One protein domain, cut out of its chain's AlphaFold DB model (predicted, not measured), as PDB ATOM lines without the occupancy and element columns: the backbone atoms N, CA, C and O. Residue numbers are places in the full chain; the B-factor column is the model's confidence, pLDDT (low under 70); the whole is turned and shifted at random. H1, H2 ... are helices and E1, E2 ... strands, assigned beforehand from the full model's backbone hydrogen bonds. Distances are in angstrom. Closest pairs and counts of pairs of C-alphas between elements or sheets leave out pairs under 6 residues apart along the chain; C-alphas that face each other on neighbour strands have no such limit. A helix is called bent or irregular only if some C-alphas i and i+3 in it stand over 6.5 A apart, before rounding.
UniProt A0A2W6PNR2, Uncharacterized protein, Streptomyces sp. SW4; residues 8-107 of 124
ATOM      1  N   SER A   8     159.675 182.670  62.309       92.12
ATOM      2  CA  SER A   8     161.129 182.483  62.369       92.12
ATOM      3  C   SER A   8     161.919 183.740  62.036       92.12
ATOM      4  O   SER A   8     161.431 184.625  61.329       92.12
ATOM      5  N   PHE A   9     163.152 183.781  62.539       92.81
ATOM      6  CA  PHE A   9     164.161 184.728  62.078       92.81
ATOM      7  C   PHE A   9     165.088 184.074  61.055       92.81
ATOM      8  O   PHE A   9     165.580 182.960  61.250       92.81
ATOM      9  N   GLU A  10     165.381 184.798  59.982       91.38
ATOM     10  CA  GLU A  10     166.341 184.381  58.965       91.38
ATOM     11  C   GLU A  10     167.211 185.548  58.499       91.38
ATOM     12  O   GLU A  10     166.921 186.712  58.762       91.38
ATOM     13  N   LEU A  11     168.318 185.238  57.830       90.38
ATOM     14  CA  LEU A  11     169.190 186.257  57.255       90.38
ATOM     15  C   LEU A  11     168.811 186.515  55.817       90.38
ATOM     16  O   LEU A  11     168.589 185.579  55.048       90.38
ATOM     17  N   ARG A  12     168.879 187.786  55.436       89.62
ATOM     18  CA  ARG A  12     168.923 188.153  54.032       89.62
ATOM     19  C   ARG A  12     170.175 187.561  53.385       89.62
ATOM     20  O   ARG A  12     171.209 187.379  54.034       89.62
ATOM     21  N   SER A  13     170.086 187.275  52.092       86.94
ATOM     22  CA  SER A  13     171.158 186.645  51.313       86.94
ATOM     23  C   SER A  13     172.477 187.425  51.318       86.94
ATOM     24  O   SER A  13     173.529 186.825  51.129       86.94
ATOM     25  N   ASP A  14     172.437 188.739  51.543       86.44
ATOM     26  CA  ASP A  14     173.613 189.613  51.633       86.44
ATOM     27  C   ASP A  14     174.176 189.763  53.061       86.44
ATOM     28  O   ASP A  14     175.193 190.427  53.261       86.44
ATOM     29  N   TRP A  15     173.531 189.141  54.055       84.31
ATOM     30  CA  TRP A  15     173.881 189.189  55.479       84.31
ATOM     31  C   TRP A  15     173.882 190.588  56.112       84.31
ATOM     32  O   TRP A  15     174.425 190.752  57.205       84.31
ATOM     33  N   LEU A  16     173.292 191.590  55.456       87.12
ATOM     34  CA  LEU A  16     173.220 192.965  55.968       87.12
ATOM     35  C   LEU A  16     171.924 193.249  56.732       87.12
ATOM     36  O   LEU A  16     171.819 194.265  57.411       87.12
ATOM     37  N   ALA A  17     170.943 192.354  56.630       88.31
ATOM     38  CA  ALA A  17     169.674 192.445  57.335       88.31
ATOM     39  C   ALA A  17     169.166 191.055  57.736       88.31
ATOM     40  O   ALA A  17     169.551 190.034  57.154       88.31
ATOM     41  N   GLY A  18     168.279 191.035  58.727       90.38
ATOM     42  CA  GLY A  18     167.465 189.878  59.073       90.38
ATOM     43  C   GLY A  18     166.018 190.066  58.626       90.38
ATOM     44  O   GLY A  18     165.550 191.195  58.494       90.38
ATOM     45  N   TYR A  19     165.312 188.961  58.437       91.75
ATOM     46  CA  TYR A  19     163.867 188.927  58.260       91.75
ATOM     47  C   TYR A  19     163.213 188.273  59.473       91.75
ATOM     48  O   TYR A  19     163.718 187.277  59.991       91.75
ATOM     49  N   LEU A  20     162.079 188.832  59.898       92.19
ATOM     50  CA  LEU A  20     161.120 188.169  60.774       92.19
ATOM     51  C   LEU A  20     159.942 187.724  59.913       92.19
ATOM     52  O   LEU A  20     159.232 188.554  59.346       92.19
ATOM     53  N   ARG A  21     159.723 186.417  59.831       90.50
ATOM     54  CA  ARG A  21     158.523 185.848  59.225       90.50
ATOM     55  C   ARG A  21     157.500 185.574  60.316       90.50
ATOM     56  O   ARG A  21     157.843 184.893  61.274       90.50
ATOM     57  N   ALA A  22     156.274 186.066  60.148       91.00
ATOM     58  CA  ALA A  22     155.128 185.808  61.022       91.00
ATOM     59  C   ALA A  22     153.865 185.570  60.169       91.00
ATOM     60  O   ALA A  22     153.063 186.471  59.932       91.00
ATOM     61  N   ASP A  23     153.710 184.348  59.656       89.25
ATOM     62  CA  ASP A  23     152.661 183.997  58.687       89.25
ATOM     63  C   ASP A  23     151.241 184.121  59.254       89.25
ATOM     64  O   ASP A  23     150.315 184.439  58.507       89.25
ATOM     65  N   GLN A  24     151.068 183.876  60.555       85.88
ATOM     66  CA  GLN A  24     149.763 183.979  61.206       85.88
ATOM     67  C   GLN A  24     149.246 185.420  61.200       85.88
ATOM     68  O   GLN A  24     148.130 185.641  60.757       85.88
ATOM     69  N   ILE A  25     150.094 186.396  61.545       87.19
ATOM     70  CA  ILE A  25     149.748 187.825  61.468       87.19
ATOM     71  C   ILE A  25     149.277 188.184  60.057       87.19
ATOM     72  O   ILE A  25     148.205 188.751  59.889       87.19
ATOM     73  N   ARG A  26     150.029 187.771  59.027       84.94
ATOM     74  CA  ARG A  26     149.639 188.015  57.631       84.94
ATOM     75  C   ARG A  26     148.281 187.390  57.294       84.94
ATOM     76  O   ARG A  26     147.498 187.991  56.568       84.94
ATOM     77  N   THR A  27     148.030 186.173  57.767       87.50
ATOM     78  CA  THR A  27     146.782 185.453  57.489       87.50
ATOM     79  C   THR A  27     145.599 186.135  58.170       87.50
ATOM     80  O   THR A  27     144.605 186.409  57.505       87.50
ATOM     81  N   ASP A  28     145.730 186.474  59.452       87.38
ATOM     82  CA  ASP A  28     144.680 187.120  60.243       87.38
ATOM     83  C   ASP A  28     144.328 188.501  59.670       87.38
ATOM     84  O   ASP A  28     143.153 188.811  59.493       87.38
ATOM     85  N   THR A  29     145.335 189.283  59.268       88.50
ATOM     86  CA  THR A  29     145.159 190.560  58.559       88.50
ATOM     87  C   THR A  29     144.335 190.404  57.278       88.50
ATOM     88  O   THR A  29     143.392 191.160  57.055       88.50
ATOM     89  N   LEU A  30     144.644 189.411  56.437       88.69
ATOM     90  CA  LEU A  30     143.889 189.182  55.200       88.69
ATOM     91  C   LEU A  30     142.448 188.741  55.477       88.69
ATOM     92  O   LEU A  30     141.540 189.139  54.752       88.69
ATOM     93  N   VAL A  31     142.231 187.932  56.515       89.19
ATOM     94  CA  VAL A  31     140.886 187.506  56.920       89.19
ATOM     95  C   VAL A  31     140.060 188.696  57.402       89.19
ATOM     96  O   VAL A  31     138.916 188.827  56.974       89.19
ATOM     97  N   GLN A  32     140.628 189.575  58.235       87.25
ATOM     98  CA  GLN A  32     139.950 190.787  58.712       87.25
ATOM     99  C   GLN A  32     139.579 191.714  57.549       87.25
ATOM    100  O   GLN A  32     138.421 192.105  57.425       87.25
ATOM    101  N   LEU A  33     140.519 191.964  56.632       90.12
ATOM    102  CA  LEU A  33     140.269 192.788  55.451       90.12
ATOM    103  C   LEU A  33     139.138 192.224  54.579       90.12
ATOM    104  O   LEU A  33     138.247 192.958  54.158       90.12
ATOM    105  N   VAL A  34     139.151 190.915  54.308       89.50
ATOM    106  CA  VAL A  34     138.108 190.267  53.497       89.50
ATOM    107  C   VAL A  34     136.761 190.269  54.215       89.50
ATOM    108  O   VAL A  34     135.737 190.461  53.562       89.50
ATOM    109  N   ALA A  35     136.744 190.067  55.535       88.81
ATOM    110  CA  ALA A  35     135.519 190.120  56.323       88.81
ATOM    111  C   ALA A  35     134.862 191.504  56.230       88.81
ATOM    112  O   ALA A  35     133.666 191.577  55.957       88.81
ATOM    113  N   GLN A  36     135.648 192.577  56.361       87.94
ATOM    114  CA  GLN A  36     135.126 193.940  56.275       87.94
ATOM    115  C   GLN A  36     134.739 194.334  54.847       87.94
ATOM    116  O   GLN A  36     133.719 194.977  54.630       87.94
ATOM    117  N   TRP A  37     135.492 193.887  53.842       86.75
ATOM    118  CA  TRP A  37     135.126 194.101  52.442       86.75
ATOM    119  C   TRP A  37     133.837 193.348  52.049       86.75
ATOM    120  O   TRP A  37     133.083 193.779  51.174       86.75
ATOM    121  N   ALA A  38     133.547 192.212  52.683       90.00
ATOM    122  CA  ALA A  38     132.315 191.479  52.417       90.00
ATOM    123  C   ALA A  38     131.053 192.218  52.905       90.00
ATOM    124  O   ALA A  38     129.966 191.913  52.406       90.00
ATOM    125  N   ASP A  39     131.182 193.174  53.833       90.94
ATOM    126  CA  ASP A  39     130.086 194.026  54.297       90.94
ATOM    127  C   ASP A  39     129.759 195.111  53.245       90.94
ATOM    128  O   ASP A  39     130.602 195.970  52.971       90.94
ATOM    129  N   PRO A  40     128.554 195.107  52.637       90.50
ATOM    130  CA  PRO A  40     128.167 196.098  51.636       90.50
ATOM    131  C   PRO A  40     128.243 197.546  52.125       90.50
ATOM    132  O   PRO A  40     128.528 198.422  51.312       90.50
ATOM    133  N   ASP A  41     128.013 197.793  53.418       89.50
ATOM    134  CA  ASP A  41     127.996 199.148  53.978       89.50
ATOM    135  C   ASP A  41     129.420 199.687  54.224       89.50
ATOM    136  O   ASP A  41     129.640 200.898  54.189       89.50
ATOM    137  N   ALA A  42     130.404 198.800  54.429       88.62
ATOM    138  CA  ALA A  42     131.809 199.158  54.653       88.62
ATOM    139  C   ALA A  42     132.685 199.042  53.393       88.62
ATOM    140  O   ALA A  42     133.754 199.651  53.312       88.62
ATOM    141  N   ARG A  43     132.233 198.275  52.396       92.50
ATOM    142  CA  ARG A  43     132.971 197.951  51.170       92.50
ATOM    143  C   ARG A  43     133.529 199.165  50.440       92.50
ATOM    144  O   ARG A  43     134.696 199.138  50.061       92.50
ATOM    145  N   ASP A  44     132.707 200.185  50.214       93.69
ATOM    146  CA  ASP A  44     133.127 201.357  49.442       93.69
ATOM    147  C   ASP A  44     134.202 202.152  50.200       93.69
ATOM    148  O   ASP A  44     135.204 202.538  49.609       93.69
ATOM    149  N   GLY A  45     134.078 202.273  51.526       93.00
ATOM    150  CA  GLY A  45     135.100 202.909  52.361       93.00
ATOM    151  C   GLY A  45     136.439 202.162  52.348       93.00
ATOM    152  O   GLY A  45     137.495 202.788  52.267       93.00
ATOM    153  N   VAL A  46     136.409 200.824  52.369       93.50
ATOM    154  CA  VAL A  46     137.620 199.993  52.239       93.50
ATOM    155  C   VAL A  46     138.261 200.162  50.857       93.50
ATOM    156  O   VAL A  46     139.483 200.270  50.761       93.50
ATOM    157  N   LEU A  47     137.464 200.203  49.785       94.25
ATOM    158  CA  LEU A  47     137.964 200.407  48.422       94.25
ATOM    159  C   LEU A  47     138.602 201.788  48.248       94.25
ATOM    160  O   LEU A  47     139.725 201.866  47.753       94.25
ATOM    161  N   ASP A  48     137.941 202.843  48.720       95.56
ATOM    162  CA  ASP A  48     138.457 204.212  48.657       95.56
ATOM    163  C   ASP A  48     139.796 204.342  49.405       95.56
ATOM    164  O   ASP A  48     140.740 204.965  48.910       95.56
ATOM    165  N   ALA A  49     139.917 203.712  50.579       95.31
ATOM    166  CA  ALA A  49     141.161 203.695  51.347       95.31
ATOM    167  C   ALA A  49     142.281 202.923  50.624       95.31
ATOM    168  O   ALA A  49     143.426 203.384  50.578       95.31
ATOM    169  N   LEU A  50     141.966 201.774  50.015       94.81
ATOM    170  CA  LEU A  50     142.928 200.991  49.232       94.81
ATOM    171  C   LEU A  50     143.384 201.730  47.968       94.81
ATOM    172  O   LEU A  50     144.569 201.676  47.632       94.81
ATOM    173  N   ASP A  51     142.488 202.452  47.295       96.44
ATOM    174  CA  ASP A  51     142.821 203.283  46.135       96.44
ATOM    175  C   ASP A  51     143.719 204.463  46.534       96.44
ATOM    176  O   ASP A  51     144.704 204.760  45.848       96.44
ATOM    177  N   ALA A  52     143.448 205.096  47.680       94.06
ATOM    178  CA  ALA A  52     144.307 206.138  48.235       94.06
ATOM    179  C   ALA A  52     145.708 205.601  48.575       94.06
ATOM    180  O   ALA A  52     146.713 206.198  48.179       94.06
ATOM    181  N   LEU A  53     145.795 204.439  49.233       94.44
ATOM    182  CA  LEU A  53     147.070 203.773  49.505       94.44
ATOM    183  C   LEU A  53     147.810 203.428  48.204       94.44
ATOM    184  O   LEU A  53     149.014 203.668  48.096       94.44
ATOM    185  N   ALA A  54     147.105 202.919  47.191       94.31
ATOM    186  CA  ALA A  54     147.691 202.608  45.893       94.31
ATOM    187  C   ALA A  54     148.272 203.856  45.213       94.31
ATOM    188  O   ALA A  54     149.376 203.793  44.665       94.31
ATOM    189  N   ALA A  55     147.578 204.994  45.284       95.12
ATOM    190  CA  ALA A  55     148.072 206.264  44.759       95.12
ATOM    191  C   ALA A  55     149.350 206.725  45.483       95.12
ATOM    192  O   ALA A  55     150.305 207.150  44.829       95.12
ATOM    193  N   VAL A  56     149.408 206.585  46.813       94.25
ATOM    194  CA  VAL A  56     150.593 206.933  47.615       94.25
ATOM    195  C   VAL A  56     151.780 206.033  47.263       94.25
ATOM    196  O   VAL A  56     152.867 206.545  46.997       94.25
ATOM    197  N   VAL A  57     151.574 204.715  47.169       92.38
ATOM    198  CA  VAL A  57     152.617 203.737  46.800       92.38
ATOM    199  C   VAL A  57     153.158 203.966  45.385       92.38
ATOM    200  O   VAL A  57     154.348 203.774  45.145       92.38
ATOM    201  N   GLN A  58     152.309 204.381  44.440       93.12
ATOM    202  CA  GLN A  58     152.728 204.708  43.070       93.12
ATOM    203  C   GLN A  58     153.463 206.053  42.970       93.12
ATOM    204  O   GLN A  58     154.144 206.316  41.977       93.12
ATOM    205  N   SER A  59     153.320 206.912  43.979       88.75
ATOM    206  CA  SER A  59     153.986 208.207  44.055       88.75
ATOM    207  C   SER A  59     155.388 208.092  44.676       88.75
ATOM    208  O   SER A  59     155.864 207.010  45.009       88.75
ATOM    209  N   THR A  60     156.090 209.218  44.821       88.31
ATOM    210  CA  THR A  60     157.247 209.307  45.727       88.31
ATOM    211  C   THR A  60     156.738 209.849  47.066       88.31
ATOM    212  O   THR A  60     156.677 211.075  47.204       88.31
ATOM    213  N   PRO A  61     156.313 208.986  48.012       84.00
ATOM    214  CA  PRO A  61     155.664 209.433  49.238       84.00
ATOM    215  C   PRO A  61     156.617 210.278  50.080       84.00
ATOM    216  O   PRO A  61     157.813 209.981  50.184       84.00
ATOM    217  N   ARG A  62     156.087 211.336  50.693       88.75
ATOM    218  CA  ARG A  62     156.817 212.088  51.719       88.75
ATOM    219  C   ARG A  62     156.832 211.307  53.030       88.75
ATOM    220  O   ARG A  62     156.092 210.342  53.216       88.75
ATOM    221  N   GLU A  63     157.691 211.742  53.944       90.00
ATOM    222  CA  GLU A  63     157.766 211.178  55.292       90.00
ATOM    223  C   GLU A  63     156.377 211.175  55.955       90.00
ATOM    224  O   GLU A  63     155.700 212.202  55.989       90.00
ATOM    225  N   GLY A  64     155.941 210.004  56.429       89.44
ATOM    226  CA  GLY A  64     154.652 209.798  57.095       89.44
ATOM    227  C   GLY A  64     153.426 209.667  56.181       89.44
ATOM    228  O   GLY A  64     152.389 209.215  56.652       89.44
ATOM    229  N   GLU A  65     153.509 209.993  54.883       91.81
ATOM    230  CA  GLU A  65     152.354 209.856  53.972       91.81
ATOM    231  C   GLU A  65     151.972 208.387  53.753       91.81
ATOM    232  O   GLU A  65     150.789 208.054  53.707       91.81
ATOM    233  N   LEU A  66     152.970 207.504  53.652       92.50
ATOM    234  CA  LEU A  66     152.729 206.066  53.550       92.50
ATOM    235  C   LEU A  66     152.087 205.519  54.829       92.50
ATOM    236  O   LEU A  66     151.131 204.758  54.739       92.50
ATOM    237  N   ASP A  67     152.578 205.937  55.997       93.00
ATOM    238  CA  ASP A  67     152.067 205.469  57.289       93.00
ATOM    239  C   ASP A  67     150.616 205.919  57.499       93.00
ATOM    240  O   ASP A  67     149.770 205.103  57.848       93.00
ATOM    241  N   ALA A  68     150.299 207.178  57.185       93.19
ATOM    242  CA  ALA A  68     148.934 207.695  57.268       93.19
ATOM    243  C   ALA A  68     147.973 206.980  56.302       93.19
ATOM    244  O   ALA A  68     146.816 206.734  56.640       93.19
ATOM    245  N   ALA A  69     148.433 206.634  55.096       93.56
ATOM    246  CA  ALA A  69     147.621 205.884  54.140       93.56
ATOM    247  C   ALA A  69     147.394 204.429  54.582       93.56
ATOM    248  O   ALA A  69     146.326 203.877  54.330       93.56
ATOM    249  N   VAL A  70     148.377 203.812  55.244       92.25
ATOM    250  CA  VAL A  70     148.227 202.484  55.853       92.25
ATOM    251  C   VAL A  70     147.238 202.538  57.018       92.25
ATOM    252  O   VAL A  70     146.316 201.731  57.044       92.25
ATOM    253  N   GLU A  71     147.366 203.519  57.916       92.56
ATOM    254  CA  GLU A  71     146.446 203.720  59.046       92.56
ATOM    255  C   GLU A  71     144.999 203.914  58.563       92.56
ATOM    256  O   GLU A  71     144.085 203.274  59.073       92.56
ATOM    257  N   ALA A  72     144.786 204.690  57.495       93.00
ATOM    258  CA  ALA A  72     143.459 204.868  56.906       93.00
ATOM    259  C   ALA A  72     142.842 203.555  56.381       93.00
ATOM    260  O   ALA A  72     141.627 203.368  56.466       93.00
ATOM    261  N   VAL A  73     143.659 202.642  55.841       92.00
ATOM    262  CA  VAL A  73     143.199 201.306  55.430       92.00
ATOM    263  C   VAL A  73     142.871 200.452  56.647       92.00
ATOM    264  O   VAL A  73     141.840 199.785  56.642       92.00
ATOM    265  N   GLU A  74     143.716 200.468  57.677       91.31
ATOM    266  CA  GLU A  74     143.477 199.724  58.917       91.31
ATOM    267  C   GLU A  74     142.178 200.183  59.597       91.31
ATOM    268  O   GLU A  74     141.350 199.343  59.952       91.31
ATOM    269  N   ASP A  75     141.936 201.492  59.669       91.38
ATOM    270  CA  ASP A  75     140.704 202.076  60.205       91.38
ATOM    271  C   ASP A  75     139.473 201.681  59.375       91.38
ATOM    272  O   ASP A  75     138.473 201.202  59.920       91.38
ATOM    273  N   ALA A  76     139.537 201.834  58.047       90.88
ATOM    274  CA  ALA A  76     138.431 201.482  57.154       90.88
ATOM    275  C   ALA A  76     138.108 199.980  57.204       90.88
ATOM    276  O   ALA A  76     136.941 199.584  57.179       90.88
ATOM    277  N   ALA A  77     139.142 199.144  57.312       89.31
ATOM    278  CA  ALA A  77     139.021 197.701  57.451       89.31
ATOM    279  C   ALA A  77     138.710 197.253  58.895       89.31
ATOM    280  O   ALA A  77     138.561 196.053  59.125       89.31
ATOM    281  N   SER A  78     138.592 198.189  59.850       87.56
ATOM    282  CA  SER A  78     138.394 197.915  61.282       87.56
ATOM    283  C   SER A  78     139.390 196.882  61.821       87.56
ATOM    284  O   SER A  78     139.030 195.967  62.563       87.56
ATOM    285  N   MET A  79     140.643 196.995  61.385       87.00
ATOM    286  CA  MET A  79     141.693 196.048  61.720       87.00
ATOM    287  C   MET A  79     142.226 196.312  63.123       87.00
ATOM    288  O   MET A  79     142.675 197.408  63.456       87.00
ATOM    289  N   ASP A  80     142.224 195.270  63.945       79.50
ATOM    290  CA  ASP A  80     142.846 195.315  65.261       79.50
ATOM    291  C   ASP A  80     144.369 195.163  65.153       79.50
ATOM    292  O   ASP A  80     144.907 194.599  64.196       79.50
ATOM    293  N   THR A  81     145.091 195.571  66.204       76.88
ATOM    294  CA  THR A  81     146.529 195.281  66.310       76.88
ATOM    295  C   THR A  81     146.772 193.774  66.203       76.88
ATOM    296  O   THR A  81     146.429 193.018  67.119       76.88
ATOM    297  N   ALA A  82     147.435 193.338  65.131       81.06
ATOM    298  CA  ALA A  82     147.778 191.936  64.950       81.06
ATOM    299  C   ALA A  82     148.765 191.474  66.036       81.06
ATOM    300  O   ALA A  82     149.870 192.004  66.184       81.06
ATOM    301  N   ARG A  83     148.357 190.478  66.827       83.00
ATOM    302  CA  ARG A  83     149.139 189.924  67.941       83.00
ATOM    303  C   ARG A  83     149.237 188.416  67.804       83.00
ATOM    304  O   ARG A  83     148.295 187.763  67.375       83.00
ATOM    305  N   LEU A  84     150.373 187.873  68.227       87.56
ATOM    306  CA  LEU A  84     150.608 186.439  68.274       87.56
ATOM    307  C   LEU A  84     150.936 186.023  69.704       87.56
ATOM    308  O   LEU A  84     151.873 186.549  70.307       87.56
ATOM    309  N   GLU A  85     150.167 185.082  70.242       89.19
ATOM    310  CA  GLU A  85     150.482 184.470  71.529       89.19
ATOM    311  C   GLU A  85     151.647 183.488  71.363       89.19
ATOM    312  O   GLU A  85     151.661 182.669  70.443       89.19
ATOM    313  N   LEU A  86     152.638 183.580  72.254       90.81
ATOM    314  CA  LEU A  86     153.836 182.748  72.214       90.81
ATOM    315  C   LEU A  86     153.998 181.993  73.527       90.81
ATOM    316  O   LEU A  86     154.024 182.591  74.604       90.81
ATOM    317  N   ASP A  87     154.200 180.683  73.430       93.94
ATOM    318  CA  ASP A  87     154.584 179.871  74.578       93.94
ATOM    319  C   ASP A  87     156.074 180.046  74.938       93.94
ATOM    320  O   ASP A  87     156.898 180.567  74.176       93.94
ATOM    321  N   ALA A  88     156.452 179.582  76.132       93.00
ATOM    322  CA  ALA A  88     157.819 179.722  76.635       93.00
ATOM    323  C   ALA A  88     158.870 179.034  75.741       93.00
ATOM    324  O   ALA A  88     160.015 179.489  75.668       93.00
ATOM    325  N   PHE A  89     158.503 177.939  75.072       92.81
ATOM    326  CA  PHE A  89     159.394 177.226  74.161       92.81
ATOM    327  C   PHE A  89     159.677 178.058  72.905       92.81
ATOM    328  O   PHE A  89     160.836 178.250  72.527       92.81
ATOM    329  N   THR A  90     158.630 178.610  72.300       91.12
ATOM    330  CA  THR A  90     158.683 179.441  71.099       91.12
ATOM    331  C   THR A  90     159.465 180.717  71.357       91.12
ATOM    332  O   THR A  90     160.345 181.048  70.563       91.12
ATOM    333  N   VAL A  91     159.240 181.374  72.499       93.44
ATOM    334  CA  VAL A  91     160.020 182.551  72.912       93.44
ATOM    335  C   VAL A  91     161.517 182.230  72.969       93.44
ATOM    336  O   VAL A  91     162.326 182.944  72.376       93.44
ATOM    337  N   ARG A  92     161.907 181.132  73.632       92.56
ATOM    338  CA  ARG A  92     163.325 180.737  73.743       92.56
ATOM    339  C   ARG A  92     163.942 180.392  72.391       92.56
ATOM    340  O   ARG A  92     165.080 180.779  72.131       92.56
ATOM    341  N   ARG A  93     163.203 179.690  71.529       93.38
ATOM    342  CA  ARG A  93     163.654 179.366  70.170       93.38
ATOM    343  C   ARG A  93     163.904 180.638  69.358       93.38
ATOM    344  O   ARG A  93     164.984 180.776  68.790       93.38
ATOM    345  N   LEU A  94     162.945 181.566  69.336       93.38
ATOM    346  CA  LEU A  94     163.065 182.825  68.596       93.38
ATOM    347  C   LEU A  94     164.212 183.690  69.110       93.38
ATOM    348  O   LEU A  94     164.919 184.283  68.303       93.38
ATOM    349  N   ALA A  95     164.445 183.718  70.424       93.25
ATOM    350  CA  ALA A  95     165.597 184.407  70.998       93.25
ATOM    351  C   ALA A  95     166.928 183.830  70.479       93.25
ATOM    352  O   ALA A  95     167.834 184.587  70.133       93.25
ATOM    353  N   GLY A  96     167.037 182.503  70.367       93.50
ATOM    354  CA  GLY A  96     168.212 181.845  69.787       93.50
ATOM    355  C   GLY A  96     168.395 182.141  68.295       93.50
ATOM    356  O   GLY A  96     169.506 182.438  67.857       93.50
ATOM    357  N   GLU A  97     167.311 182.108  67.513       93.75
ATOM    358  CA  GLU A  97     167.349 182.459  66.087       93.75
ATOM    359  C   GLU A  97     167.756 183.927  65.884       93.75
ATOM    360  O   GLU A  97     168.663 184.203  65.098       93.75
ATOM    361  N   LEU A  98     167.158 184.854  66.641       93.62
ATOM    362  CA  LEU A  98     167.490 186.278  66.610       93.62
ATOM    363  C   LEU A  98     168.954 186.527  66.981       93.62
ATOM    364  O   LEU A  98     169.624 187.281  66.282       93.62
ATOM    365  N   SER A  99     169.471 185.862  68.020       92.06
ATOM    366  CA  SER A  99     170.890 185.952  68.390       92.06
ATOM    367  C   SER A  99     171.795 185.534  67.228       92.06
ATOM    368  O   SER A  99     172.746 186.236  66.901       92.06
ATOM    369  N   GLY A 100     171.469 184.436  66.540       90.31
ATOM    370  CA  GLY A 100     172.247 183.976  65.388       90.31
ATOM    371  C   GLY A 100     172.184 184.917  64.177       90.31
ATOM    372  O   GLY A 100     173.146 184.998  63.406       90.31
ATOM    373  N   VAL A 101     171.069 185.632  63.990       90.75
ATOM    374  CA  VAL A 101     170.954 186.708  62.991       90.75
ATOM    375  C   VAL A 101     171.788 187.918  63.416       90.75
ATOM    376  O   VAL A 101     172.575 188.420  62.613       90.75
ATOM    377  N   GLN A 102     171.661 188.345  64.673       90.19
ATOM    378  CA  GLN A 102     172.374 189.481  65.252       90.19
ATOM    379  C   GLN A 102     173.890 189.324  65.110       90.19
ATOM    380  O   GLN A 102     174.545 190.229  64.595       90.19
ATOM    381  N   ASP A 103     174.438 188.162  65.469       88.94
ATOM    382  CA  ASP A 103     175.877 187.883  65.378       88.94
ATOM    383  C   ASP A 103     176.432 188.127  63.966       88.94
ATOM    384  O   ASP A 103     177.566 188.573  63.787       88.94
ATOM    385  N   LYS A 104     175.624 187.856  62.936       89.31
ATOM    386  CA  LYS A 104     176.031 187.998  61.536       89.31
ATOM    387  C   LYS A 104     175.783 189.394  60.986       89.31
ATOM    388  O   LYS A 104     176.666 189.918  60.311       89.31
ATOM    389  N   VAL A 105     174.632 189.997  61.281       89.44
ATOM    390  CA  VAL A 105     174.315 191.369  60.846       89.44
ATOM    391  C   VAL A 105     175.282 192.367  61.490       89.44
ATOM    392  O   VAL A 105     175.751 193.297  60.838       89.44
ATOM    393  N   CYS A 106     175.677 192.132  62.743       87.00
ATOM    394  CA  CYS A 106     176.520 193.048  63.512       87.00
ATOM    395  C   CYS A 106     178.008 192.710  63.478       87.00
ATOM    396  O   CYS A 106     178.798 193.394  64.127       87.00
ATOM    397  N   ARG A 107     178.419 191.713  62.684       82.69
ATOM    398  CA  ARG A 107     179.813 191.243  62.608       82.69
ATOM    399  C   ARG A 107     180.836 192.347  62.322       82.69
ATOM    400  O   ARG A 107     181.982 192.237  62.739       82.69
TER     401      ARG A 107
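This is residues 8 to 107 of the 124 residues of an uncharacterized protein of Streptomyces sp. SW4 (UniProt A0A2W6PNR2). Two lobes are joined by helix H1 and by the returning link of residues 77 to 87: at one end the strand hairpin E1 and E2 with H4 packed on it, at the other the helical hairpin H2 and H3. H1 runs from the end of E2 across to the corner where H2 begins. The printed part has 100 residues, with two named strands and four named helices in the order E1 E2 H1 H2 H3 H4; the sheet, E1 - E2, is antiparallel. The class is mostly helix, and the whole is loose, with a radius of gyration of the C-alphas of 17.6 A and flat spans of 49 by 35 by 19 A.

E1 is residues 8 to 11, from C-alpha 8 at (161.129, 182.483, 62.369), and E2 residues 18 to 22. H1 is residues 23 to 38, 22.6 A long. H2, residues 40 to 58, spans 27.4 A and is irregular: C-alphas 41 and 44 are 7.2 A apart. H3 is residues 65 to 76, 16.6 A long. H4, residues 88 to 105, spans 25.6 A and ends at C-alpha 105, (174.315, 191.369, 60.846).

The hairpin E1 and E2 has N 10 and O 19 within hydrogen-bond range at 3.0 A. The closest C-alphas of E1 and H4, those of Phe 9 and Glu 97, are 5.6 A apart. H1 and H2 touch only at the corner, closest at the C-alphas of Trp 37 and Arg 43, 4.6 A, with a steep tilt of 55 degrees. H2 and H3 form a helical hairpin and touch at the C-alphas of Leu 53 and Ala 69, 5.1 A, with a shallow tilt of 11 degrees, opposite ways. H4 is apart from H1, H2 and H3. Every O i to N i+4 pair is within hydrogen-bond range in H1 and H3, against 13 of 15 in H2 and 13 of 14 in H4.

The C-alphas farthest apart, those of Asp 41 and Arg 107, are 53.1 A apart. The printed part has no cut, the link H3 to H4 is long, and no printed residue is under 70 in pLDDT.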